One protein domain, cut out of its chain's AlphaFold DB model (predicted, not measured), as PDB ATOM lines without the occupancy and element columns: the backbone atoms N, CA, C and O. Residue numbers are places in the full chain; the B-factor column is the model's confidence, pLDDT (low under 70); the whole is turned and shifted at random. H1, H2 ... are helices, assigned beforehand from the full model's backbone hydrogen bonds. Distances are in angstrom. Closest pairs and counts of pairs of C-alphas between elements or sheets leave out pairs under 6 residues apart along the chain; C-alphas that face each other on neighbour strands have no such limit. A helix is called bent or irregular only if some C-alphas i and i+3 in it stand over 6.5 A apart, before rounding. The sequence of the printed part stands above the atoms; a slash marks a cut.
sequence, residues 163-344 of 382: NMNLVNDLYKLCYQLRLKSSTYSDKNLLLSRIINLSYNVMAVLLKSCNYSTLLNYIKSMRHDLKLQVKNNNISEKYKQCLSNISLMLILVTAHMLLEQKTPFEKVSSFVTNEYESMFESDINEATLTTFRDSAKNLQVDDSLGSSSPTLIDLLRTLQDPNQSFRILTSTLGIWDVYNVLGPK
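What this domain is: This is residues 163 to 344 of the 382 residues of the protein "Piso0_003842 protein" of Pichia sorbitophila (strain ATCC MYA-4447 / BCRC 22081 / CBS 7064 / NBRC 10061 / NRRL Y-12695) (UniProt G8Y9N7). Four long helices, H2, H3, H4 and H9, form an up-and-down bundle, each running against the one before it in the chain, with H4 at the core. H1 packs on H2 at one end of the longest axis; towards the other, H5 packs on H4, H8 on H5, and H6 steeply on H4 and H9. The printed part has 182 residues with nine named helices, H1 to H9 in order, and no named strand: all helix. It is compact, with a radius of gyration of the C-alphas of 16.3 A, spanning 50 by 36 by 30 A.

Where its parts are: H1, residues 164 to 179, begins at C-alpha 164 (-51.720, 3.369, -4.899) and is 22.5 A long. H2 is residues 187 to 207, 30.6 A; H3 is 211 to 230, 28.2 A; H4 is 236 to 259, 34.2 A. H5, 264 to 282, is irregular, C-alphas 274 and 277 being 7.9 A apart, with a kink of 58 degrees near residue 274. H6 is 285 to 297, H7 302 to 305 and H8 311 to 316. H9, 321 to 341, 30.5 A, ends at C-alpha 341 (-37.066, 27.534, 0.320).

How they stand to each other: H1 and H2 form a helical hairpin; their closest C-alphas, Val 167 and Val 201, are 5.7 A apart. H4, the hub, touches H3 at a shallow tilt of 26 degrees, opposite ways, closest at C-alphas Leu 225 and Leu 242, 5.8 A. H6 touches H9 at a steep tilt of 56 degrees, closest at C-alphas Phe 291 and Thr 331, 5.4 A. H7 is close to H6 but not clearly touching, with C-alphas Arg 292 and Leu 304 closest at 6.6 A. Every O i to N i+4 pair is within hydrogen-bond range in H1, H2, H3, H4, H6 and H8, against 13 of 15 in H5 and 16 of 17 in H9; H7 is too short for one.

The domain as a whole: The farthest C-alphas, Thr 183 and Glu 265, are 51.4 A apart. The printed part has no cut and no long link. Confidence is under 70 at residues 182 to 185, 232 to 234, 299 to 307 and 343 to 344.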
ATOM      1  N   ASN A 163     -47.427   2.865  -2.526       90.94
ATOM      2  CA  ASN A 163     -48.412   2.174  -3.351       90.94
ATOM      3  C   ASN A 163     -49.574   3.111  -3.730       90.94
ATOM      4  O   ASN A 163     -49.600   4.288  -3.371       90.94
ATOM      5  N   MET A 164     -50.571   2.581  -4.442       91.88
ATOM      6  CA  MET A 164     -51.720   3.369  -4.899       91.88
ATOM      7  C   MET A 164     -52.568   3.968  -3.764       91.88
ATOM      8  O   MET A 164     -53.248   4.967  -3.993       91.88
ATOM      9  N   ASN A 165     -52.518   3.433  -2.538       91.81
ATOM     10  CA  ASN A 165     -53.193   4.062  -1.400       91.81
ATOM     11  C   ASN A 165     -52.517   5.384  -1.026       91.81
ATOM     12  O   ASN A 165     -53.212   6.378  -0.832       91.81
ATOM     13  N   LEU A 166     -51.180   5.422  -1.019       93.00
ATOM     14  CA  LEU A 166     -50.437   6.665  -0.810       93.00
ATOM     15  C   LEU A 166     -50.694   7.664  -1.949       93.00
ATOM     16  O   LEU A 166     -50.924   8.840  -1.682       93.00
ATOM     17  N   VAL A 167     -50.759   7.205  -3.205       94.00
ATOM     18  CA  VAL A 167     -51.164   8.061  -4.338       94.00
ATOM     19  C   VAL A 167     -52.548   8.678  -4.094       94.00
ATOM     20  O   VAL A 167     -52.726   9.885  -4.251       94.00
ATOM     21  N   ASN A 168     -53.522   7.879  -3.650       93.06
ATOM     22  CA  ASN A 168     -54.864   8.368  -3.333       93.06
ATOM     23  C   ASN A 168     -54.860   9.385  -2.183       93.06
ATOM     24  O   ASN A 168     -55.588  10.375  -2.244       93.06
ATOM     25  N   ASP A 169     -54.050   9.171  -1.148       93.12
ATOM     26  CA  ASP A 169     -53.939  10.110  -0.030       93.12
ATOM     27  C   ASP A 169     -53.259  11.428  -0.440       93.12
ATOM     28  O   ASP A 169     -53.719  12.498  -0.037       93.12
ATOM     29  N   LEU A 170     -52.263  11.384  -1.332       93.94
ATOM     30  CA  LEU A 170     -51.675  12.581  -1.947       93.94
ATOM     31  C   LEU A 170     -52.695  13.342  -2.812       93.94
ATOM     32  O   LEU A 170     -52.757  14.572  -2.762       93.94
ATOM     33  N   TYR A 171     -53.556  12.640  -3.558       92.06
ATOM     34  CA  TYR A 171     -54.651  13.279  -4.298       92.06
ATOM     35  C   TYR A 171     -55.679  13.939  -3.373       92.06
ATOM     36  O   TYR A 171     -56.145  15.040  -3.675       92.06
ATOM     37  N   LYS A 172     -56.014  13.318  -2.234       92.25
ATOM     38  CA  LYS A 172     -56.886  13.937  -1.221       92.25
ATOM     39  C   LYS A 172     -56.260  15.213  -0.664       92.25
ATOM     40  O   LYS A 172     -56.962  16.214  -0.546       92.25
ATOM     41  N   LEU A 173     -54.956  15.206  -0.382       91.81
ATOM     42  CA  LEU A 173     -54.233  16.396   0.073       91.81
ATOM     43  C   LEU A 173     -54.230  17.502  -1.001       91.81
ATOM     44  O   LEU A 173     -54.521  18.659  -0.702       91.81
ATOM     45  N   CYS A 174     -54.027  17.144  -2.274       90.81
ATOM     46  CA  CYS A 174     -54.139  18.079  -3.401       90.81
ATOM     47  C   CYS A 174     -55.543  18.695  -3.497       90.81
ATOM     48  O   CYS A 174     -55.697  19.901  -3.698       90.81
ATOM     49  N   TYR A 175     -56.583  17.882  -3.307       89.19
ATOM     50  CA  TYR A 175     -57.961  18.358  -3.284       89.19
ATOM     51  C   TYR A 175     -58.223  19.312  -2.110       89.19
ATOM     52  O   TYR A 175     -58.814  20.373  -2.312       89.19
ATOM     53  N   GLN A 176     -57.725  18.999  -0.909       86.94
ATOM     54  CA  GLN A 176     -57.824  19.883   0.259       86.94
ATOM     55  C   GLN A 176     -57.160  21.246   0.012       86.94
ATOM     56  O   GLN A 176     -57.764  22.274   0.322       86.94
ATOM     57  N   LEU A 177     -55.966  21.276  -0.596       85.81
ATOM     58  CA  LEU A 177     -55.296  22.527  -0.977       85.81
ATOM     59  C   LEU A 177     -56.141  23.362  -1.942       85.81
ATOM     60  O   LEU A 177     -56.258  24.576  -1.779       85.81
ATOM     61  N   ARG A 178     -56.749  22.716  -2.946       84.12
ATOM     62  CA  ARG A 178     -57.604  23.394  -3.930       84.12
ATOM     63  C   ARG A 178     -58.887  23.930  -3.308       84.12
ATOM     64  O   ARG A 178     -59.300  25.024  -3.663       84.12
ATOM     65  N   LEU A 179     -59.504  23.206  -2.376       84.00
ATOM     66  CA  LEU A 179     -60.690  23.702  -1.670       84.00
ATOM     67  C   LEU A 179     -60.388  24.948  -0.836       84.00
ATOM     68  O   LEU A 179     -61.220  25.846  -0.749       84.00
ATOM     69  N   LYS A 180     -59.185  25.022  -0.264       77.31
ATOM     70  CA  LYS A 180     -58.711  26.178   0.506       77.31
ATOM     71  C   LYS A 180     -58.038  27.237  -0.376       77.31
ATOM     72  O   LYS A 180     -57.397  28.144   0.145       77.31
ATOM     73  N   SER A 181     -58.183  27.168  -1.707       74.25
ATOM     74  CA  SER A 181     -57.494  28.075  -2.638       74.25
ATOM     75  C   SER A 181     -57.819  29.550  -2.409       74.25
ATOM     76  O   SER A 181     -56.980  30.402  -2.672       74.25
ATOM     77  N   SER A 182     -59.033  29.856  -1.939       68.75
ATOM     78  CA  SER A 182     -59.479  31.220  -1.625       68.75
ATOM     79  C   SER A 182     -58.795  31.814  -0.393       68.75
ATOM     80  O   SER A 182     -58.742  33.033  -0.265       68.75
ATOM     81  N   THR A 183     -58.261  30.971   0.492       68.62
ATOM     82  CA  THR A 183     -57.520  31.379   1.692       68.62
ATOM     83  C   THR A 183     -56.076  31.769   1.360       68.62
ATOM     84  O   THR A 183     -55.451  32.509   2.114       68.62
ATOM     85  N   TYR A 184     -55.542  31.318   0.221       66.50
ATOM     86  CA  TYR A 184     -54.195  31.676  -0.218       66.50
ATOM     87  C   TYR A 184     -54.199  33.029  -0.929       66.50
ATOM     88  O   TYR A 184     -54.645  33.150  -2.072       66.50
ATOM     89  N   SER A 185     -53.641  34.042  -0.267       68.88
ATOM     90  CA  SER A 185     -53.349  35.339  -0.887       68.88
ATOM     91  C   SER A 185     -52.295  35.211  -1.996       68.88
ATOM     92  O   SER A 185     -52.406  35.875  -3.027       68.88
ATOM     93  N   ASP A 186     -51.322  34.306  -1.832       77.69
ATOM     94  CA  ASP A 186     -50.300  34.007  -2.835       77.69
ATOM     95  C   ASP A 186     -50.639  32.764  -3.679       77.69
ATOM     96  O   ASP A 186     -50.447  31.609  -3.282       77.69
ATOM     97  N   LYS A 187     -51.088  33.005  -4.915       79.50
ATOM     98  CA  LYS A 187     -51.346  31.949  -5.907       79.50
ATOM     99  C   LYS A 187     -50.083  31.175  -6.303       79.50
ATOM    100  O   LYS A 187     -50.189  30.003  -6.666       79.50
ATOM    101  N   ASN A 188     -48.900  31.794  -6.245       80.56
ATOM    102  CA  ASN A 188     -47.644  31.118  -6.575       80.56
ATOM    103  C   ASN A 188     -47.255  30.101  -5.497       80.56
ATOM    104  O   ASN A 188     -46.671  29.066  -5.835       80.56
ATOM    105  N   LEU A 189     -47.574  30.363  -4.227       82.19
ATOM    106  CA  LEU A 189     -47.370  29.413  -3.134       82.19
ATOM    107  C   LEU A 189     -48.267  28.182  -3.300       82.19
ATOM    108  O   LEU A 189     -47.771  27.056  -3.280       82.19
ATOM    109  N   LEU A 190     -49.566  28.384  -3.551       85.00
ATOM    110  CA  LEU A 190     -50.500  27.284  -3.821       85.00
ATOM    111  C   LEU A 190     -50.031  26.426  -5.004       85.00
ATOM    112  O   LEU A 190     -50.015  25.200  -4.916       85.00
ATOM    113  N   LEU A 191     -49.606  27.071  -6.095       85.19
ATOM    114  CA  LEU A 191     -49.055  26.380  -7.259       85.19
ATOM    115  C   LEU A 191     -47.835  25.527  -6.891       85.19
ATOM    116  O   LEU A 191     -47.753  24.377  -7.307       85.19
ATOM    117  N   SER A 192     -46.918  26.072  -6.090       87.69
ATOM    118  CA  SER A 192     -45.698  25.371  -5.665       87.69
ATOM    119  C   SER A 192     -46.037  24.122  -4.850       87.69
ATOM    120  O   SER A 192     -45.516  23.046  -5.126       87.69
ATOM    121  N   ARG A 193     -47.006  24.226  -3.931       89.38
ATOM    122  CA  ARG A 193     -47.499  23.086  -3.141       89.38
ATOM    123  C   ARG A 193     -48.139  22.006  -4.023       89.38
ATOM    124  O   ARG A 193     -47.874  20.823  -3.830       89.38
ATOM    125  N   ILE A 194     -48.932  22.398  -5.026       90.50
ATOM    126  CA  ILE A 194     -49.536  21.453  -5.983       90.50
ATOM    127  C   ILE A 194     -48.459  20.757  -6.827       90.50
ATOM    128  O   ILE A 194     -48.533  19.547  -7.015       90.50
ATOM    129  N   ILE A 195     -47.459  21.498  -7.316       91.50
ATOM    130  CA  ILE A 195     -46.331  20.933  -8.071       91.50
ATOM    131  C   ILE A 195     -45.568  19.921  -7.210       91.50
ATOM    132  O   ILE A 195     -45.280  18.818  -7.670       91.50
ATOM    133  N   ASN A 196     -45.305  20.257  -5.948       92.38
ATOM    134  CA  ASN A 196     -44.618  19.368  -5.018       92.38
ATOM    135  C   ASN A 196     -45.401  18.068  -4.803       92.38
ATOM    136  O   ASN A 196     -44.821  16.984  -4.864       92.38
ATOM    137  N   LEU A 197     -46.728  18.128  -4.653       93.25
ATOM    138  CA  LEU A 197     -47.559  16.917  -4.604       93.25
ATOM    139  C   LEU A 197     -47.459  16.079  -5.879       93.25
ATOM    140  O   LEU A 197     -47.418  14.852  -5.793       93.25
ATOM    141  N   SER A 198     -47.368  16.708  -7.050       93.88
ATOM    142  CA  SER A 198     -47.147  15.980  -8.300       93.88
ATOM    143  C   SER A 198     -45.815  15.226  -8.295       93.88
ATOM    144  O   SER A 198     -45.779  14.062  -8.694       93.88
ATOM    145  N   TYR A 199     -44.736  15.829  -7.783       94.50
ATOM    146  CA  TYR A 199     -43.444  15.145  -7.627       94.50
ATOM    147  C   TYR A 199     -43.523  13.969  -6.651       94.50
ATOM    148  O   TYR A 199     -42.965  12.906  -6.916       94.50
ATOM    149  N   ASN A 200     -44.288  14.113  -5.569       93.56
ATOM    150  CA  ASN A 200     -44.555  13.015  -4.642       93.56
ATOM    151  C   ASN A 200     -45.278  11.848  -5.323       93.56
ATOM    152  O   ASN A 200     -44.868  10.700  -5.170       93.56
ATOM    153  N   VAL A 201     -46.320  12.126  -6.115       95.31
ATOM    154  CA  VAL A 201     -47.028  11.090  -6.885       95.31
ATOM    155  C   VAL A 201     -46.072  10.384  -7.850       95.31
ATOM    156  O   VAL A 201     -46.097   9.157  -7.938       95.31
ATOM    157  N   MET A 202     -45.192  11.131  -8.526       95.69
ATOM    158  CA  MET A 202     -44.178  10.546  -9.409       95.69
ATOM    159  C   MET A 202     -43.230   9.613  -8.660       95.69
ATOM    160  O   MET A 202     -43.023   8.491  -9.114       95.69
ATOM    161  N   ALA A 203     -42.710  10.035  -7.504       94.31
ATOM    162  CA  ALA A 203     -41.821   9.217  -6.685       94.31
ATOM    163  C   ALA A 203     -42.499   7.911  -6.233       94.31
ATOM    164  O   ALA A 203     -41.905   6.839  -6.345       94.31
ATOM    165  N   VAL A 204     -43.770   7.969  -5.804       94.62
ATOM    166  CA  VAL A 204     -44.532   6.772  -5.396       94.62
ATOM    167  C   VAL A 204     -44.717   5.812  -6.568       94.62
ATOM    168  O   VAL A 204     -44.492   4.607  -6.430       94.62
ATOM    169  N   LEU A 205     -45.130   6.323  -7.730       95.12
ATOM    170  CA  LEU A 205     -45.355   5.499  -8.919       95.12
ATOM    171  C   LEU A 205     -44.051   4.910  -9.468       95.12
ATOM    172  O   LEU A 205     -44.061   3.778  -9.946       95.12
ATOM    173  N   LEU A 206     -42.944   5.650  -9.361       93.31
ATOM    174  CA  LEU A 206     -41.613   5.178  -9.729       93.31
ATOM    175  C   LEU A 206     -41.168   4.037  -8.804       93.31
ATOM    176  O   LEU A 206     -40.830   2.965  -9.293       93.31
ATOM    177  N   LYS A 207     -41.258   4.223  -7.479       91.25
ATOM    178  CA  LYS A 207     -40.870   3.211  -6.477       91.25
ATOM    179  C   LYS A 207     -41.700   1.934  -6.577       91.25
ATOM    180  O   LYS A 207     -41.194   0.838  -6.367       91.25
ATOM    181  N   SER A 208     -42.985   2.078  -6.888       92.19
ATOM    182  CA  SER A 208     -43.908   0.953  -7.062       92.19
ATOM    183  C   SER A 208     -43.875   0.338  -8.466       92.19
ATOM    184  O   SER A 208     -44.709  -0.515  -8.769       92.19
ATOM    185  N   CYS A 209     -42.947   0.776  -9.327       92.44
ATOM    186  CA  CYS A 209     -42.778   0.330 -10.712       92.44
ATOM    187  C   CYS A 209     -44.062   0.420 -11.563       92.44
ATOM    188  O   CYS A 209     -44.234  -0.304 -12.547       92.44
ATOM    189  N   ASN A 210     -44.977   1.336 -11.226       94.31
ATOM    190  CA  ASN A 210     -46.223   1.576 -11.960       94.31
ATOM    191  C   ASN A 210     -45.976   2.486 -13.179       94.31
ATOM    192  O   ASN A 210     -46.599   3.541 -13.338       94.31
ATOM    193  N   TYR A 211     -45.054   2.078 -14.061       94.81
ATOM    194  CA  TYR A 211     -44.543   2.905 -15.161       94.81
ATOM    195  C   TYR A 211     -45.619   3.348 -16.158       94.81
ATOM    196  O   TYR A 211     -45.565   4.469 -16.652       94.81
ATOM    197  N   SER A 212     -46.625   2.509 -16.431       94.38
ATOM    198  CA  SER A 212     -47.726   2.879 -17.334       94.38
ATOM    199  C   SER A 212     -48.508   4.083 -16.798       94.38
ATOM    200  O   SER A 212     -48.696   5.078 -17.501       94.38
ATOM    201  N   THR A 213     -48.898   4.035 -15.521       96.25
ATOM    202  CA  THR A 213     -49.579   5.142 -14.844       96.25
ATOM    203  C   THR A 213     -48.673   6.362 -14.737       96.25
ATOM    204  O   THR A 213     -49.124   7.467 -15.031       96.25
ATOM    205  N   LEU A 214     -47.396   6.173 -14.388       96.88
ATOM    206  CA  LEU A 214     -46.412   7.252 -14.281       96.88
ATOM    207  C   LEU A 214     -46.225   8.001 -15.605       96.88
ATOM    208  O   LEU A 214     -46.352   9.223 -15.644       96.88
ATOM    209  N   LEU A 215     -45.972   7.286 -16.701       97.00
ATOM    210  CA  LEU A 215     -45.761   7.894 -18.013       97.00
ATOM    211  C   LEU A 215     -47.019   8.607 -18.511       97.00
ATOM    212  O   LEU A 215     -46.915   9.710 -19.044       97.00
ATOM    213  N   ASN A 216     -48.205   8.026 -18.311       97.38
ATOM    214  CA  ASN A 216     -49.464   8.686 -18.662       97.38
ATOM    215  C   ASN A 216     -49.685   9.959 -17.836       97.38
ATOM    216  O   ASN A 216     -50.065  10.992 -18.389       97.38
ATOM    217  N   TYR A 217     -49.386   9.909 -16.537       96.88
ATOM    218  CA  TYR A 217     -49.474  11.057 -15.642       96.88
ATOM    219  C   TYR A 217     -48.529  12.192 -16.069       96.88
ATOM    220  O   TYR A 217     -48.978  13.323 -16.262       96.88
ATOM    221  N   ILE A 218     -47.247  11.886 -16.312       97.38
ATOM    222  CA  ILE A 218     -46.244  12.859 -16.773       97.38
ATOM    223  C   ILE A 218     -46.637  13.446 -18.138       97.38
ATOM    224  O   ILE A 218     -46.594  14.663 -18.319       97.38
ATOM    225  N   LYS A 219     -47.062  12.609 -19.098       96.88
ATOM    226  CA  LYS A 219     -47.497  13.062 -20.433       96.88
ATOM    227  C   LYS A 219     -48.700  14.002 -20.354       96.88
ATOM    228  O   LYS A 219     -48.684  15.040 -21.015       96.88
ATOM    229  N   SER A 220     -49.704  13.669 -19.538       96.31
ATOM    230  CA  SER A 220     -50.881  14.520 -19.320       96.31
ATOM    231  C   SER A 220     -50.482  15.860 -18.708       96.31
ATOM    232  O   SER A 220     -50.837  16.909 -19.237       96.31
ATOM    233  N   MET A 221     -49.670  15.837 -17.646       94.56
ATOM    234  CA  MET A 221     -49.208  17.057 -16.984       94.56
ATOM    235  C   MET A 221     -48.398  17.941 -17.937       94.56
ATOM    236  O   MET A 221     -48.615  19.148 -18.000       94.56
ATOM    237  N   ARG A 222     -47.504  17.348 -18.736       94.94
ATOM    238  CA  ARG A 222     -46.741  18.079 -19.752       94.94
ATOM    239  C   ARG A 222     -47.650  18.723 -20.797       94.94
ATOM    240  O   ARG A 222     -47.415  19.868 -21.174       94.94
ATOM    241  N   HIS A 223     -48.652  17.993 -21.287       93.88
ATOM    242  CA  HIS A 223     -49.610  18.520 -22.257       93.88
ATOM    243  C   HIS A 223     -50.321  19.761 -21.709       93.88
ATOM    244  O   HIS A 223     -50.299  20.810 -22.356       93.88
ATOM    245  N   ASP A 224     -50.846  19.670 -20.486       90.62
ATOM    246  CA  ASP A 224     -51.529  20.780 -19.824       90.62
ATOM    247  C   ASP A 224     -50.587  21.973 -19.622       90.62
ATOM    248  O   ASP A 224     -50.930  23.101 -19.974       90.62
ATOM    249  N   LEU A 225     -49.361  21.735 -19.143       90.44
ATOM    250  CA  LEU A 225     -48.351  22.783 -18.967       90.44
ATOM    251  C   LEU A 225     -47.991  23.469 -20.293       90.44
ATOM    252  O   LEU A 225     -47.860  24.691 -20.327       90.44
ATOM    253  N   LYS A 226     -47.887  22.722 -21.401       90.25
ATOM    254  CA  LYS A 226     -47.650  23.304 -22.731       90.25
ATOM    255  C   LYS A 226     -48.802  24.177 -23.203       90.25
ATOM    256  O   LYS A 226     -48.553  25.237 -23.777       90.25
ATOM    257  N   LEU A 227     -50.042  23.738 -22.988       87.69
ATOM    258  CA  LEU A 227     -51.222  24.537 -23.318       87.69
ATOM    259  C   LEU A 227     -51.251  25.829 -22.512       87.69
ATOM    260  O   LEU A 227     -51.533  26.884 -23.074       87.69
ATOM    261  N   GLN A 228     -50.899  25.750 -21.229       83.19
ATOM    262  CA  GLN A 228     -50.757  26.928 -20.393       83.19
ATOM    263  C   GLN A 228     -49.672  27.841 -20.981       83.19
ATOM    264  O   GLN A 228     -50.005  28.937 -21.414       83.19
ATOM    265  N   VAL A 229     -48.410  27.413 -21.089       81.06
ATOM    266  CA  VAL A 229     -47.287  28.280 -21.516       81.06
ATOM    267  C   VAL A 229     -47.557  29.023 -22.835       81.06
ATOM    268  O   VAL A 229     -47.199  30.194 -22.952       81.06
ATOM    269  N   LYS A 230     -48.249  28.399 -23.798       80.31
ATOM    270  CA  LYS A 230     -48.635  29.036 -25.074       80.31
ATOM    271  C   LYS A 230     -49.587  30.230 -24.931       80.31
ATOM    272  O   LYS A 230     -49.610  31.085 -25.809       80.31
ATOM    273  N   ASN A 231     -50.339  30.321 -23.838       77.31
ATOM    274  CA  ASN A 231     -51.286  31.409 -23.582       77.31
ATOM    275  C   ASN A 231     -50.612  32.697 -23.044       77.31
ATOM    276  O   ASN A 231     -51.313  33.615 -22.623       77.31
ATOM    277  N   ASN A 232     -49.270  32.786 -23.067       60.25
ATOM    278  CA  ASN A 232     -48.424  33.981 -22.869       60.25
ATOM    279  C   ASN A 232     -48.615  34.824 -21.587       60.25
ATOM    280  O   ASN A 232     -47.985  35.870 -21.459       60.25
ATOM    281  N   ASN A 233     -49.406  34.378 -20.607       58.81
ATOM    282  CA  ASN A 233     -49.679  35.136 -19.377       58.81
ATOM    283  C   ASN A 233     -49.319  34.360 -18.100       58.81
ATOM    284  O   ASN A 233     -50.100  34.292 -17.150       58.81
ATOM    285  N   ILE A 234     -48.175  33.672 -18.111       65.56
ATOM    286  CA  ILE A 234     -47.881  32.638 -17.120       65.56
ATOM    287  C   ILE A 234     -46.542  32.842 -16.423       65.56
ATOM    288  O   ILE A 234     -45.526  33.142 -17.042       65.56
ATOM    289  N   SER A 235     -46.594  32.637 -15.105       73.81
ATOM    290  CA  SER A 235     -45.479  32.691 -14.160       73.81
ATOM    291  C   SER A 235     -44.301  31.822 -14.610       73.81
ATOM    292  O   SER A 235     -44.495  30.694 -15.063       73.81
ATOM    293  N   GLU A 236     -43.073  32.308 -14.403       82.12
ATOM    294  CA  GLU A 236     -41.827  31.555 -14.628       82.12
ATOM    295  C   GLU A 236     -41.839  30.174 -13.947       82.12
ATOM    296  O   GLU A 236     -41.273  29.215 -14.470       82.12
ATOM    297  N   LYS A 237     -42.588  30.015 -12.845       81.69
ATOM    298  CA  LYS A 237     -42.779  28.719 -12.173       81.69
ATOM    299  C   LYS A 237     -43.381  27.642 -13.080       81.69
ATOM    300  O   LYS A 237     -42.994  26.483 -12.983       81.69
ATOM    301  N   TYR A 238     -44.301  27.992 -13.978       84.94
ATOM    302  CA  TYR A 238     -44.879  27.028 -14.922       84.94
ATOM    303  C   TYR A 238     -43.889  26.627 -16.012       84.94
ATOM    304  O   TYR A 238     -43.884  25.467 -16.410       84.94
ATOM    305  N   LYS A 239     -43.052  27.560 -16.481       88.75
ATOM    306  CA  LYS A 239     -41.983  27.247 -17.440       88.75
ATOM    307  C   LYS A 239     -40.954  26.318 -16.800       88.75
ATOM    308  O   LYS A 239     -40.608  25.299 -17.390       88.75
ATOM    309  N   GLN A 240     -40.554  26.609 -15.561       90.94
ATOM    310  CA  GLN A 240     -39.675  25.735 -14.788       90.94
ATOM    311  C   GLN A 240     -40.307  24.355 -14.564       90.94
ATOM    312  O   GLN A 240     -39.654  23.338 -14.764       90.94
ATOM    313  N   CYS A 241     -41.593  24.300 -14.209       92.00
ATOM    314  CA  CYS A 241     -42.304  23.035 -14.052       92.00
ATOM    315  C   CYS A 241     -42.372  22.256 -15.374       92.00
ATOM    316  O   CYS A 241     -42.084  21.067 -15.384       92.00
ATOM    317  N   LEU A 242     -42.674  22.906 -16.504       94.12
ATOM    318  CA  LEU A 242     -42.661  22.261 -17.821       94.12
ATOM    319  C   LEU A 242     -41.290  21.653 -18.138       94.12
ATOM    320  O   LEU A 242     -41.231  20.521 -18.621       94.12
ATOM    321  N   SER A 243     -40.217  22.379 -17.833       95.44
ATOM    322  CA  SER A 243     -38.845  21.904 -17.991       95.44
ATOM    323  C   SER A 243     -38.570  20.662 -17.134       95.44
ATOM    324  O   SER A 243     -38.190  19.619 -17.668       95.44
ATOM    325  N   ASN A 244     -38.881  20.713 -15.832       96.12
ATOM    326  CA  ASN A 244     -38.736  19.579 -14.912       96.12
ATOM    327  C   ASN A 244     -39.523  18.343 -15.382       96.12
ATOM    328  O   ASN A 244     -38.996  17.234 -15.434       96.12
ATOM    329  N   ILE A 245     -40.789  18.531 -15.762       97.12
ATOM    330  CA  ILE A 245     -41.688  17.454 -16.200       97.12
ATOM    331  C   ILE A 245     -41.232  16.859 -17.538       97.12
ATOM    332  O   ILE A 245     -41.344  15.650 -17.740       97.12
ATOM    333  N   SER A 246     -40.695  17.683 -18.442       97.44
ATOM    334  CA  SER A 246     -40.141  17.211 -19.715       97.44
ATOM    335  C   SER A 246     -38.881  16.379 -19.488       97.44
ATOM    336  O   SER A 246     -38.785  15.291 -20.049       97.44
ATOM    337  N   LEU A 247     -37.979  16.809 -18.596       97.44
ATOM    338  CA  LEU A 247     -36.821  15.998 -18.219       97.44
ATOM    339  C   LEU A 247     -37.252  14.665 -17.590       97.44
ATOM    340  O   LEU A 247     -36.781  13.609 -18.007       97.44
ATOM    341  N   MET A 248     -38.203  14.683 -16.648       97.31
ATOM    342  CA  MET A 248     -38.705  13.453 -16.025       97.31
ATOM    343  C   MET A 248     -39.335  12.494 -17.032       97.31
ATOM    344  O   MET A 248     -39.156  11.288 -16.899       97.31
ATOM    345  N   LEU A 249     -40.041  12.992 -18.052       97.94
ATOM    346  CA  LEU A 249     -40.593  12.140 -19.106       97.94
ATOM    347  C   LEU A 249     -39.495  11.353 -19.824       97.94
ATOM    348  O   LEU A 249     -39.630  10.142 -20.009       97.94
ATOM    349  N   ILE A 250     -38.420  12.041 -20.203       97.69
ATOM    350  CA  ILE A 250     -37.276  11.453 -20.901       97.69
ATOM    351  C   ILE A 250     -36.602  10.410 -20.007       97.69
ATOM    352  O   ILE A 250     -36.470   9.247 -20.393       97.69
ATOM    353  N   LEU A 251     -36.227  10.808 -18.788       96.50
ATOM    354  CA  LEU A 251     -35.443   9.958 -17.899       96.50
ATOM    355  C   LEU A 251     -36.236   8.752 -17.380       96.50
ATOM    356  O   LEU A 251     -35.692   7.655 -17.319       96.50
ATOM    357  N   VAL A 252     -37.529   8.908 -17.070       96.75
ATOM    358  CA  VAL A 252     -38.390   7.779 -16.670       96.75
ATOM    359  C   VAL A 252     -38.590   6.809 -17.829       96.75
ATOM    360  O   VAL A 252     -38.594   5.599 -17.609       96.75
ATOM    361  N   THR A 253     -38.731   7.309 -19.062       97.19
ATOM    362  CA  THR A 253     -38.837   6.440 -20.244       97.19
ATOM    363  C   THR A 253     -37.560   5.624 -20.426       97.19
ATOM    364  O   THR A 253     -37.634   4.409 -20.612       97.19
ATOM    365  N   ALA A 254     -36.393   6.263 -20.307       96.44
ATOM    366  CA  ALA A 254     -35.106   5.582 -20.378       96.44
ATOM    367  C   ALA A 254     -34.926   4.555 -19.249       96.44
ATOM    368  O   ALA A 254     -34.637   3.392 -19.526       96.44
ATOM    369  N   HIS A 255     -35.167   4.958 -17.999       95.19
ATOM    370  CA  HIS A 255     -35.087   4.089 -16.825       95.19
ATOM    371  C   HIS A 255     -35.997   2.860 -16.967       95.19
ATOM    372  O   HIS A 255     -35.534   1.738 -16.802       95.19
ATOM    373  N   MET A 256     -37.259   3.039 -17.376       95.44
ATOM    374  CA  MET A 256     -38.188   1.927 -17.614       95.44
ATOM    375  C   MET A 256     -37.652   0.929 -18.655       95.44
ATOM    376  O   MET A 256     -37.781  -0.281 -18.473       95.44
ATOM    377  N   LEU A 257     -37.075   1.410 -19.761       95.06
ATOM    378  CA  LEU A 257     -36.535   0.532 -20.805       95.06
ATOM    379  C   LEU A 257     -35.280  -0.221 -20.333       95.06
ATOM    380  O   LEU A 257     -35.111  -1.397 -20.674       95.06
ATOM    381  N   LEU A 258     -34.426   0.436 -19.543       93.69
ATOM    382  CA  LEU A 258     -33.233  -0.168 -18.941       93.69
ATOM    383  C   LEU A 258     -33.603  -1.227 -17.890       93.69
ATOM    384  O   LEU A 258     -33.046  -2.322 -17.917       93.69
ATOM    385  N   GLU A 259     -34.608  -0.967 -17.052       91.62
ATOM    386  CA  GLU A 259     -35.188  -1.937 -16.104       91.62
ATOM    387  C   GLU A 259     -35.736  -3.187 -16.813       91.62
ATOM    388  O   GLU A 259     -35.589  -4.317 -16.344       91.62
ATOM    389  N   GLN A 260     -36.289  -3.018 -18.018       91.19
ATOM    390  CA  GLN A 260     -36.706  -4.127 -18.887       91.19
ATOM    391  C   GLN A 260     -35.531  -4.862 -19.561       91.19
ATOM    392  O   GLN A 260     -35.751  -5.719 -20.418       91.19
ATOM    393  N   LYS A 261     -34.285  -4.560 -19.171       92.06
ATOM    394  CA  LYS A 261     -33.043  -5.135 -19.712       92.06
ATOM    395  C   LYS A 261     -32.832  -4.844 -21.200       92.06
ATOM    396  O   LYS A 261     -32.175  -5.614 -21.902       92.06
ATOM    397  N   THR A 262     -33.383  -3.736 -21.697       94.44
ATOM    398  CA  THR A 262     -33.093  -3.272 -23.058       94.44
ATOM    399  C   THR A 262     -31.644  -2.775 -23.119       94.44
ATOM    400  O   THR A 262     -31.268  -1.959 -22.278       94.44
ATOM    401  N   PRO A 263     -30.822  -3.216 -24.094       95.44
ATOM    402  CA  PRO A 263     -29.445  -2.743 -24.237       95.44
ATOM    403  C   PRO A 263     -29.362  -1.220 -24.339       95.44
ATOM    404  O   PRO A 263     -30.168  -0.607 -25.048       95.44
ATOM    405  N   PHE A 264     -28.370  -0.622 -23.675       94.81
ATOM    406  CA  PHE A 264     -28.213   0.830 -23.596       94.81
ATOM    407  C   PHE A 264     -28.188   1.494 -24.976       94.81
ATOM    408  O   PHE A 264     -28.823   2.522 -25.157       94.81
ATOM    409  N   GLU A 265     -27.539   0.889 -25.972       95.75
ATOM    410  CA  GLU A 265     -27.439   1.425 -27.335       95.75
ATOM    411  C   GLU A 265     -28.810   1.547 -28.010       95.75
ATOM    412  O   GLU A 265     -29.057   2.477 -28.781       95.75
ATOM    413  N   LYS A 266     -29.727   0.616 -27.713       96.56
ATOM    414  CA  LYS A 266     -31.107   0.672 -28.212       96.56
ATOM    415  C   LYS A 266     -31.913   1.730 -27.470       96.56
ATOM    416  O   LYS A 266     -32.680   2.445 -28.108       96.56
ATOM    417  N   VAL A 267     -31.733   1.830 -26.151       96.56
ATOM    418  CA  VAL A 267     -32.397   2.855 -25.333       96.56
ATOM    419  C   VAL A 267     -31.949   4.247 -25.763       96.56
ATOM    420  O   VAL A 267     -32.800   5.076 -26.060       96.56
ATOM    421  N   SER A 268     -30.642   4.493 -25.865       95.94
ATOM    422  CA  SER A 268     -30.092   5.791 -26.257       95.94
ATOM    423  C   SER A 268     -30.540   6.186 -27.659       95.94
ATOM    424  O   SER A 268     -31.051   7.286 -27.831       95.94
ATOM    425  N   SER A 269     -30.476   5.269 -28.631       96.44
ATOM    426  CA  SER A 269     -30.960   5.534 -29.993       96.44
ATOM    427  C   SER A 269     -32.451   5.883 -30.022       96.44
ATOM    428  O   SER A 269     -32.845   6.848 -30.670       96.44
ATOM    429  N   PHE A 270     -33.294   5.112 -29.324       97.50
ATOM    430  CA  PHE A 270     -34.734   5.371 -29.267       97.50
ATOM    431  C   PHE A 270     -35.043   6.712 -28.594       97.50
ATOM    432  O   PHE A 270     -35.789   7.518 -29.145       97.50
ATOM    433  N   VAL A 271     -34.458   6.954 -27.419       97.00
ATOM    434  CA  VAL A 271     -34.736   8.145 -26.612       97.00
ATOM    435  C   VAL A 271     -34.232   9.408 -27.307       97.00
ATOM    436  O   VAL A 271     -34.971  10.383 -27.357       97.00
ATOM    437  N   THR A 272     -33.038   9.387 -27.902       95.81
ATOM    438  CA  THR A 272     -32.545  10.498 -28.728       95.81
ATOM    439  C   THR A 272     -33.491  10.763 -29.898       95.81
ATOM    440  O   THR A 272     -33.986  11.875 -30.038       95.81
ATOM    441  N   ASN A 273     -33.861   9.745 -30.678       96.56
ATOM    442  CA  ASN A 273     -34.753   9.949 -31.826       96.56
ATOM    443  C   ASN A 273     -36.129  10.524 -31.440       96.56
ATOM    444  O   ASN A 273     -36.678  11.340 -32.177       96.56
ATOM    445  N   GLU A 274     -36.688  10.103 -30.306       96.69
ATOM    446  CA  GLU A 274     -38.023  10.520 -29.861       96.69
ATOM    447  C   GLU A 274     -38.013  11.870 -29.120       96.69
ATOM    448  O   GLU A 274     -38.981  12.632 -29.196       96.69
ATOM    449  N   TYR A 275     -36.937  12.180 -28.386       97.31
ATOM    450  CA  TYR A 275     -36.934  13.257 -27.396       97.31
ATOM    451  C   TYR A 275     -35.876  14.350 -27.598       97.31
ATOM    452  O   TYR A 275     -35.954  15.339 -26.874       97.31
ATOM    453  N   GLU A 276     -34.954  14.267 -28.567       95.19
ATOM    454  CA  GLU A 276     -33.898  15.288 -28.754       95.19
ATOM    455  C   GLU A 276     -34.482  16.700 -28.917       95.19
ATOM    456  O   GLU A 276     -34.148  17.618 -28.175       95.19
ATOM    457  N   SER A 277     -35.466  16.868 -29.808       95.00
ATOM    458  CA  SER A 277     -36.108  18.174 -30.014       95.00
ATOM    459  C   SER A 277     -36.799  18.693 -28.749       95.00
ATOM    460  O   SER A 277     -36.815  19.898 -28.509       95.00
ATOM    461  N   MET A 278     -37.369  17.797 -27.936       95.19
ATOM    462  CA  MET A 278     -37.981  18.159 -26.655       95.19
ATOM    463  C   MET A 278     -36.924  18.585 -25.638       95.19
ATOM    464  O   MET A 278     -37.155  19.530 -24.885       95.19
ATOM    465  N   PHE A 279     -35.794  17.880 -25.615       95.31
ATOM    466  CA  PHE A 279     -34.661  18.176 -24.756       95.31
ATOM    467  C   PHE A 279     -34.123  19.582 -25.035       95.31
ATOM    468  O   PHE A 279     -34.000  20.380 -24.114       95.31
ATOM    469  N   GLU A 280     -33.923  19.921 -26.307       93.19
ATOM    470  CA  GLU A 280     -33.427  21.236 -26.721       93.19
ATOM    471  C   GLU A 280     -34.442  22.372 -26.509       93.19
ATOM    472  O   GLU A 280     -34.053  23.499 -26.201       93.19
ATOM    473  N   SER A 281     -35.745  22.112 -26.692       91.56
ATOM    474  CA  SER A 281     -36.760  23.174 -26.683       91.56
ATOM    475  C   SER A 281     -37.382  23.451 -25.317       91.56
ATOM    476  O   SER A 281     -37.751  24.590 -25.033       91.56
ATOM    477  N   ASP A 282     -37.604  22.406 -24.515       92.88
ATOM    478  CA  ASP A 282     -38.414  22.495 -23.297       92.88
ATOM    479  C   ASP A 282     -37.562  22.533 -22.018       92.88
ATOM    480  O   ASP A 282     -38.063  22.994 -20.990       92.88
ATOM    481  N   ILE A 283     -36.318  22.033 -22.054       94.88
ATOM    482  CA  ILE A 283     -35.495  21.825 -20.856       94.88
ATOM    483  C   ILE A 283     -34.477  22.954 -20.694       94.88
ATOM    484  O   ILE A 283     -33.686  23.246 -21.583       94.88
ATOM    485  N   ASN A 284     -34.495  23.593 -19.526       92.50
ATOM    486  CA  ASN A 284     -33.621  24.707 -19.185       92.50
ATOM    487  C   ASN A 284     -32.434  24.295 -18.297       92.50
ATOM    488  O   ASN A 284     -32.439  23.256 -17.632       92.50
ATOM    489  N   GLU A 285     -31.441  25.181 -18.219       89.81
ATOM    490  CA  GLU A 285     -30.196  24.936 -17.485       89.81
ATOM    491  C   GLU A 285     -30.401  24.725 -15.976       89.81
ATOM    492  O   GLU A 285     -29.711  23.914 -15.361       89.81
ATOM    493  N   ALA A 286     -31.380  25.394 -15.361       89.19
ATOM    494  CA  ALA A 286     -31.677  25.219 -13.935       89.19
ATOM    495  C   ALA A 286     -32.138  23.783 -13.617       89.19
ATOM    496  O   ALA A 286     -31.776  23.203 -12.588       89.19
ATOM    497  N   THR A 287     -32.902  23.187 -14.534       92.94
ATOM    498  CA  THR A 287     -33.369  21.797 -14.442       92.94
ATOM    499  C   THR A 287     -32.200  20.828 -14.555       92.94
ATOM    500  O   THR A 287     -32.060  19.935 -13.720       92.94
ATOM    501  N   LEU A 288     -31.333  21.046 -15.549       91.12
ATOM    502  CA  LEU A 288     -30.136  20.234 -15.773       91.12
ATOM    503  C   LEU A 288     -29.154  20.332 -14.606       91.12
ATOM    504  O   LEU A 288     -28.615  19.320 -14.172       91.12
ATOM    505  N   THR A 289     -28.949  21.532 -14.064       87.62
ATOM    506  CA  THR A 289     -28.093  21.763 -12.891       87.62
ATOM    507  C   THR A 289     -28.594  20.963 -11.691       87.62
ATOM    508  O   THR A 289     -27.831  20.209 -11.102       87.62
ATOM    509  N   THR A 290     -29.897  21.007 -11.405       87.00
ATOM    510  CA  THR A 290     -30.469  20.254 -10.275       87.00
ATOM    511  C   THR A 290     -30.310  18.737 -10.434       87.00
ATOM    512  O   THR A 290     -30.012  18.022  -9.473       87.00
ATOM    513  N   PHE A 291     -30.502  18.226 -11.652       89.69
ATOM    514  CA  PHE A 291     -30.271  16.814 -11.948       89.69
ATOM    515  C   PHE A 291     -28.795  16.432 -11.755       89.69
ATOM    516  O   PHE A 291     -28.496  15.416 -11.130       89.69
ATOM    517  N   ARG A 292     -27.868  17.276 -12.226       85.75
ATOM    518  CA  ARG A 292     -26.423  17.088 -12.031       85.75
ATOM    519  C   ARG A 292     -26.048  17.043 -10.557       85.75
ATOM    520  O   ARG A 292     -25.319  16.142 -10.157       85.75
ATOM    521  N   ASP A 293     -26.573  17.965  -9.759       81.44
ATOM    522  CA  ASP A 293     -26.320  18.002  -8.317       81.44
ATOM    523  C   ASP A 293     -26.826  16.718  -7.640       81.44
ATOM    524  O   ASP A 293     -26.131  16.134  -6.811       81.44
ATOM    525  N   SER A 294     -27.979  16.199  -8.077       84.25
ATOM    526  CA  SER A 294     -28.510  14.913  -7.595       84.25
ATOM    527  C   SER A 294     -27.577  13.741  -7.915       84.25
ATOM    528  O   SER A 294     -27.299  12.917  -7.046       84.25
ATOM    529  N   ALA A 295     -27.081  13.661  -9.153       83.44
ATOM    530  CA  ALA A 295     -26.177  12.594  -9.582       83.44
ATOM    531  C   ALA A 295     -24.813  12.661  -8.870       83.44
ATOM    532  O   ALA A 295     -24.267  11.626  -8.479       83.44
ATOM    533  N   LYS A 296     -24.293  13.875  -8.644       79.12
ATOM    534  CA  LYS A 296     -23.040  14.118  -7.911       79.12
ATOM    535  C   LYS A 296     -23.144  13.757  -6.433       79.12
ATOM    536  O   LYS A 296     -22.259  13.079  -5.922       79.12
ATOM    537  N   ASN A 297     -24.232  14.141  -5.762       74.88
ATOM    538  CA  ASN A 297     -24.447  13.811  -4.346       74.88
ATOM    539  C   ASN A 297     -24.488  12.294  -4.105       74.88
ATOM    540  O   ASN A 297     -24.137  11.820  -3.027       74.88
ATOM    541  N   LEU A 298     -24.864  11.521  -5.128       72.88
ATOM    542  CA  LEU A 298     -24.878  10.060  -5.101       72.88
ATOM    543  C   LEU A 298     -23.566   9.414  -5.589       72.88
ATOM    544  O   LEU A 298     -23.498   8.188  -5.654       72.88
ATOM    545  N   GLN A 299     -22.536  10.212  -5.899       68.88
ATOM    546  CA  GLN A 299     -21.229   9.776  -6.418       68.88
ATOM    547  C   GLN A 299     -21.329   8.929  -7.697       68.88
ATOM    548  O   GLN A 299     -20.521   8.028  -7.918       68.88
ATOM    549  N   VAL A 300     -22.346   9.176  -8.532       59.25
ATOM    550  CA  VAL A 300     -22.634   8.307  -9.683       59.25
ATOM    551  C   VAL A 300     -21.739   8.627 -10.877       59.25
ATOM    552  O   VAL A 300     -21.377   7.710 -11.609       59.25
ATOM    553  N   ASP A 301     -21.354   9.892 -11.080       59.06
ATOM    554  CA  ASP A 301     -20.461  10.257 -12.182       59.06
ATOM    555  C   ASP A 301     -19.858  11.671 -12.034       59.06
ATOM    556  O   ASP A 301     -20.582  12.672 -12.027       59.06
ATOM    557  N   ASP A 302     -18.525  11.770 -11.983       56.25
ATOM    558  CA  ASP A 302     -17.793  13.047 -12.014       56.25
ATOM    559  C   ASP A 302     -17.776  13.686 -13.420       56.25
ATOM    560  O   ASP A 302     -17.467  14.872 -13.576       56.25
ATOM    561  N   SER A 303     -18.135  12.929 -14.467       52.91
ATOM    562  CA  SER A 303     -18.033  13.360 -15.869       52.91
ATOM    563  C   SER A 303     -19.107  14.370 -16.307       52.91
ATOM    564  O   SER A 303     -18.927  15.070 -17.305       52.91
ATOM    565  N   LEU A 304     -20.165  14.571 -15.505       59.44
ATOM    566  CA  LEU A 304     -21.178  15.633 -15.677       59.44
ATOM    567  C   LEU A 304     -20.676  17.053 -15.352       59.44
ATOM    568  O   LEU A 304     -21.464  18.001 -15.284       59.44
ATOM    569  N   GLY A 305     -19.365  17.228 -15.162       53.72
ATOM    570  CA  GLY A 305     -18.709  18.521 -14.958       53.72
ATOM    571  C   GLY A 305     -18.713  19.461 -16.174       53.72
ATOM    572  O   GLY A 305     -18.259  20.597 -16.043       53.72
ATOM    573  N   SER A 306     -19.217  19.036 -17.340       55.56
ATOM    574  CA  SER A 306     -19.342  19.913 -18.510       55.56
ATOM    575  C   SER A 306     -20.400  21.008 -18.295       55.56
ATOM    576  O   SER A 306     -21.382  20.836 -17.567       55.56
ATOM    577  N   SER A 307     -20.205  22.168 -18.928       59.66
ATOM    578  CA  SER A 307     -21.102  23.328 -18.819       59.66
ATOM    579  C   SER A 307     -22.467  23.134 -19.494       59.66
ATOM    580  O   SER A 307     -23.347  23.956 -19.279       59.66
ATOM    581  N   SER A 308     -22.642  22.078 -20.298       71.00
ATOM    582  CA  SER A 308     -23.882  21.763 -21.022       71.00
ATOM    583  C   SER A 308     -23.917  20.263 -21.381       71.00
ATOM    584  O   SER A 308     -23.354  19.879 -22.412       71.00
ATOM    585  N   PRO A 309     -24.499  19.390 -20.536       82.19
ATOM    586  CA  PRO A 309     -24.557  17.953 -20.806       82.19
ATOM    587  C   PRO A 309     -25.468  17.651 -22.001       82.19
ATOM    588  O   PRO A 309     -26.545  18.234 -22.132       82.19
ATOM    589  N   THR A 310     -25.060  16.713 -22.857       88.88
ATOM    590  CA  THR A 310     -25.924  16.204 -23.932       88.88
ATOM    591  C   THR A 310     -26.976  15.247 -23.370       88.88
ATOM    592  O   THR A 310     -26.803  14.695 -22.279       88.88
ATOM    593  N   LEU A 311     -28.045  14.981 -24.130       92.00
ATOM    594  CA  LEU A 311     -29.041  13.981 -23.740       92.00
ATOM    595  C   LEU A 311     -28.382  12.619 -23.460       92.00
ATOM    596  O   LEU A 311     -28.675  11.985 -22.450       92.00
ATOM    597  N   ILE A 312     -27.430  12.200 -24.295       91.62
ATOM    598  CA  ILE A 312     -26.713  10.931 -24.116       91.62
ATOM    599  C   ILE A 312     -25.920  10.914 -22.802       91.62
ATOM    600  O   ILE A 312     -25.912   9.883 -22.128       91.62
ATOM    601  N   ASP A 313     -25.287  12.025 -22.413       89.12
ATOM    602  CA  ASP A 313     -24.547  12.111 -21.146       89.12
ATOM    603  C   ASP A 313     -25.473  11.880 -19.948       89.12
ATOM    604  O   ASP A 313     -25.137  11.118 -19.043       89.12
ATOM    605  N   LEU A 314     -26.685  12.445 -19.983       90.06
ATOM    606  CA  LEU A 314     -27.689  12.199 -18.946       90.06
ATOM    607  C   LEU A 314     -28.128  10.734 -18.922       90.06
ATOM    608  O   LEU A 314     -28.229  10.140 -17.852       90.06
ATOM    609  N   LEU A 315     -28.353  10.120 -20.088       92.50
ATOM    610  CA  LEU A 315     -28.777   8.719 -20.164       92.50
ATOM    611  C   LEU A 315     -27.731   7.750 -19.606       92.50
ATOM    612  O   LEU A 315     -28.108   6.732 -19.026       92.50
ATOM    613  N   ARG A 316     -26.434   8.053 -19.748       90.50
ATOM    614  CA  ARG A 316     -25.360   7.210 -19.194       90.50
ATOM    615  C   ARG A 316     -25.452   7.076 -17.675       90.50
ATOM    616  O   ARG A 316     -25.207   5.989 -17.164       90.50
ATOM    617  N   THR A 317     -25.908   8.112 -16.968       89.00
ATOM    618  CA  THR A 317     -26.079   8.043 -15.502       89.00
ATOM    619  C   THR A 317     -27.129   7.043 -15.035       89.00
ATOM    620  O   THR A 317     -27.123   6.641 -13.875       89.00
ATOM    621  N   LEU A 318     -28.034   6.625 -15.924       90.06
ATOM    622  CA  LEU A 318     -29.115   5.701 -15.592       90.06
ATOM    623  C   LEU A 318     -28.745   4.230 -15.834       90.06
ATOM    624  O   LEU A 318     -29.596   3.362 -15.656       90.06
ATOM    625  N   GLN A 319     -27.515   3.934 -16.271       87.12
ATOM    626  CA  GLN A 319     -27.105   2.570 -16.625       87.12
ATOM    627  C   GLN A 319     -27.114   1.598 -15.442       87.12
ATOM    628  O   GLN A 319     -27.387   0.418 -15.653       87.12
ATOM    629  N   ASP A 320     -26.835   2.071 -14.223       85.25
ATOM    630  CA  ASP A 320     -27.037   1.283 -13.007       85.25
ATOM    631  C   ASP A 320     -28.498   1.439 -12.544       85.25
ATOM    632  O   ASP A 320     -28.877   2.528 -12.096       85.25
ATOM    633  N   PRO A 321     -29.325   0.378 -12.605       76.38
ATOM    634  CA  PRO A 321     -30.730   0.447 -12.218       76.38
ATOM    635  C   PRO A 321     -30.930   0.925 -10.771       76.38
ATOM    636  O   PRO A 321     -31.778   1.785 -10.515       76.38
ATOM    637  N   ASN A 322     -30.082   0.476  -9.837       77.12
ATOM    638  CA  ASN A 322     -30.189   0.842  -8.422       77.12
ATOM    639  C   ASN A 322     -29.900   2.331  -8.197       77.12
ATOM    640  O   ASN A 322     -30.540   2.973  -7.362       77.12
ATOM    641  N   GLN A 323     -28.949   2.891  -8.946       84.38
ATOM    642  CA  GLN A 323     -28.606   4.309  -8.850       84.38
ATOM    643  C   GLN A 323     -29.582   5.181  -9.629       84.38
ATOM    644  O   GLN A 323     -29.946   6.255  -9.160       84.38
ATOM    645  N   SER A 324     -30.059   4.706 -10.780       88.31
ATOM    646  CA  SER A 324     -30.989   5.443 -11.632       88.31
ATOM    647  C   SER A 324     -32.262   5.817 -10.872       88.31
ATOM    648  O   SER A 324     -32.664   6.979 -10.882       88.31
ATOM    649  N   PHE A 325     -32.835   4.874 -10.118       88.69
ATOM    650  CA  PHE A 325     -33.980   5.134  -9.253       88.69
ATOM    651  C   PHE A 325     -33.673   6.231  -8.223       88.69
ATOM    652  O   PHE A 325     -34.425   7.204  -8.119       88.69
ATOM    653  N   ARG A 326     -32.547   6.101  -7.506       89.00
ATOM    654  CA  ARG A 326     -32.134   7.051  -6.463       89.00
ATOM    655  C   ARG A 326     -31.938   8.448  -7.036       89.00
ATOM    656  O   ARG A 326     -32.510   9.385  -6.491       89.00
ATOM    657  N   ILE A 327     -31.243   8.580  -8.169       90.19
ATOM    658  CA  ILE A 327     -31.043   9.859  -8.864       90.19
ATOM    659  C   ILE A 327     -32.392  10.508  -9.176       90.19
ATOM    660  O   ILE A 327     -32.602  11.666  -8.821       90.19
ATOM    661  N   LEU A 328     -33.323   9.766  -9.786       92.75
ATOM    662  CA  LEU A 328     -34.639  10.297 -10.152       92.75
ATOM    663  C   LEU A 328     -35.418  10.791  -8.931       92.75
ATOM    664  O   LEU A 328     -35.960  11.897  -8.953       92.75
ATOM    665  N   THR A 329     -35.460  10.006  -7.851       91.50
ATOM    666  CA  THR A 329     -36.128  10.428  -6.613       91.50
ATOM    667  C   THR A 329     -35.422  11.592  -5.931       91.50
ATOM    668  O   THR A 329     -36.091  12.493  -5.429       91.50
ATOM    669  N   SER A 330     -34.089  11.630  -5.965       90.50
ATOM    670  CA  SER A 330     -33.306  12.731  -5.420       90.50
ATOM    671  C   SER A 330     -33.561  14.025  -6.186       90.50
ATOM    672  O   SER A 330     -33.793  15.056  -5.565       90.50
ATOM    673  N   THR A 331     -33.625  13.973  -7.518       93.06
ATOM    674  CA  THR A 331     -33.952  15.137  -8.353       93.06
ATOM    675  C   THR A 331     -35.350  15.675  -8.057       93.06
ATOM    676  O   THR A 331     -35.512  16.882  -7.868       93.06
ATOM    677  N   LEU A 332     -36.352  14.794  -7.935       93.94
ATOM    678  CA  LEU A 332     -37.697  15.186  -7.495       93.94
ATOM    679  C   LEU A 332     -37.666  15.851  -6.111       93.94
ATOM    680  O   LEU A 332     -38.370  16.841  -5.892       93.94
ATOM    681  N   GLY A 333     -36.830  15.341  -5.203       90.31
ATOM    682  CA  GLY A 333     -36.678  15.879  -3.859       90.31
ATOM    683  C   GLY A 333     -36.026  17.251  -3.794       90.31
ATOM    684  O   GLY A 333     -36.534  18.137  -3.110       90.31
ATOM    685  N   ILE A 334     -34.961  17.482  -4.562       89.75
ATOM    686  CA  ILE A 334     -34.332  18.807  -4.619       89.75
ATOM    687  C   ILE A 334     -35.308  19.836  -5.212       89.75
ATOM    688  O   ILE A 334     -35.409  20.952  -4.700       89.75
ATOM    689  N   TRP A 335     -36.091  19.472  -6.236       91.94
ATOM    690  CA  TRP A 335     -37.118  20.369  -6.773       91.94
ATOM    691  C   TRP A 335     -38.249  20.676  -5.782       91.94
ATOM    692  O   TRP A 335     -38.736  21.808  -5.778       91.94
ATOM    693  N   ASP A 336     -38.662  19.715  -4.945       89.75
ATOM    694  CA  ASP A 336     -39.618  19.951  -3.846       89.75
ATOM    695  C   ASP A 336     -39.088  21.037  -2.904       89.75
ATOM    696  O   ASP A 336     -39.755  22.049  -2.679       89.75
ATOM    697  N   VAL A 337     -37.836  20.895  -2.462       87.00
ATOM    698  CA  VAL A 337     -37.170  21.847  -1.558       87.00
ATOM    699  C   VAL A 337     -36.993  23.219  -2.210       87.00
ATOM    700  O   VAL A 337     -37.236  24.239  -1.569       87.00
ATOM    701  N   TYR A 338     -36.625  23.284  -3.494       87.75
ATOM    702  CA  TYR A 338     -36.503  24.556  -4.220       87.75
ATOM    703  C   TYR A 338     -37.829  25.309  -4.316       87.75
ATOM    704  O   TYR A 338     -37.836  26.539  -4.317       87.75
ATOM    705  N   ASN A 339     -38.951  24.598  -4.358       86.31
ATOM    706  CA  ASN A 339     -40.273  25.212  -4.344       86.31
ATOM    707  C   ASN A 339     -40.699  25.703  -2.948       86.31
ATOM    708  O   ASN A 339     -41.599  26.543  -2.873       86.31
ATOM    709  N   VAL A 340     -40.065  25.207  -1.876       84.38
ATOM    710  CA  VAL A 340     -40.310  25.614  -0.480       84.38
ATOM    711  C   VAL A 340     -39.391  26.768  -0.071       84.38
ATOM    712  O   VAL A 340     -39.882  27.833   0.287       84.38
ATOM    713  N   LEU A 341     -38.073  26.580  -0.168       80.88
ATOM    714  CA  LEU A 341     -37.066  27.534   0.320       80.88
ATOM    715  C   LEU A 341     -36.564  28.497  -0.768       80.88
ATOM    716  O   LEU A 341     -35.933  29.512  -0.484       80.88
ATOM    717  N   GLY A 342     -36.809  28.183  -2.039       75.44
ATOM    718  CA  GLY A 342     -36.177  28.869  -3.161       75.44
ATOM    719  C   GLY A 342     -34.765  28.344  -3.480       75.44
ATOM    720  O   GLY A 342     -34.136  27.628  -2.692       75.44
ATOM    721  N   PRO A 343     -34.225  28.706  -4.658       60.38
ATOM    722  CA  PRO A 343     -32.928  28.212  -5.123       60.38
ATOM    723  C   PRO A 343     -31.734  28.772  -4.330       60.38
ATOM    724  O   PRO A 343     -30.708  28.109  -4.253       60.38
ATOM    725  N   LYS A 344     -31.865  29.957  -3.709       56.16
ATOM    726  CA  LYS A 344     -30.767  30.695  -3.045       56.16
ATOM    727  C   LYS A 344     -30.671  30.518  -1.524       56.16
ATOM    728  O   LYS A 344     -29.853  31.182  -0.902       56.16
TER     729      LYS A 344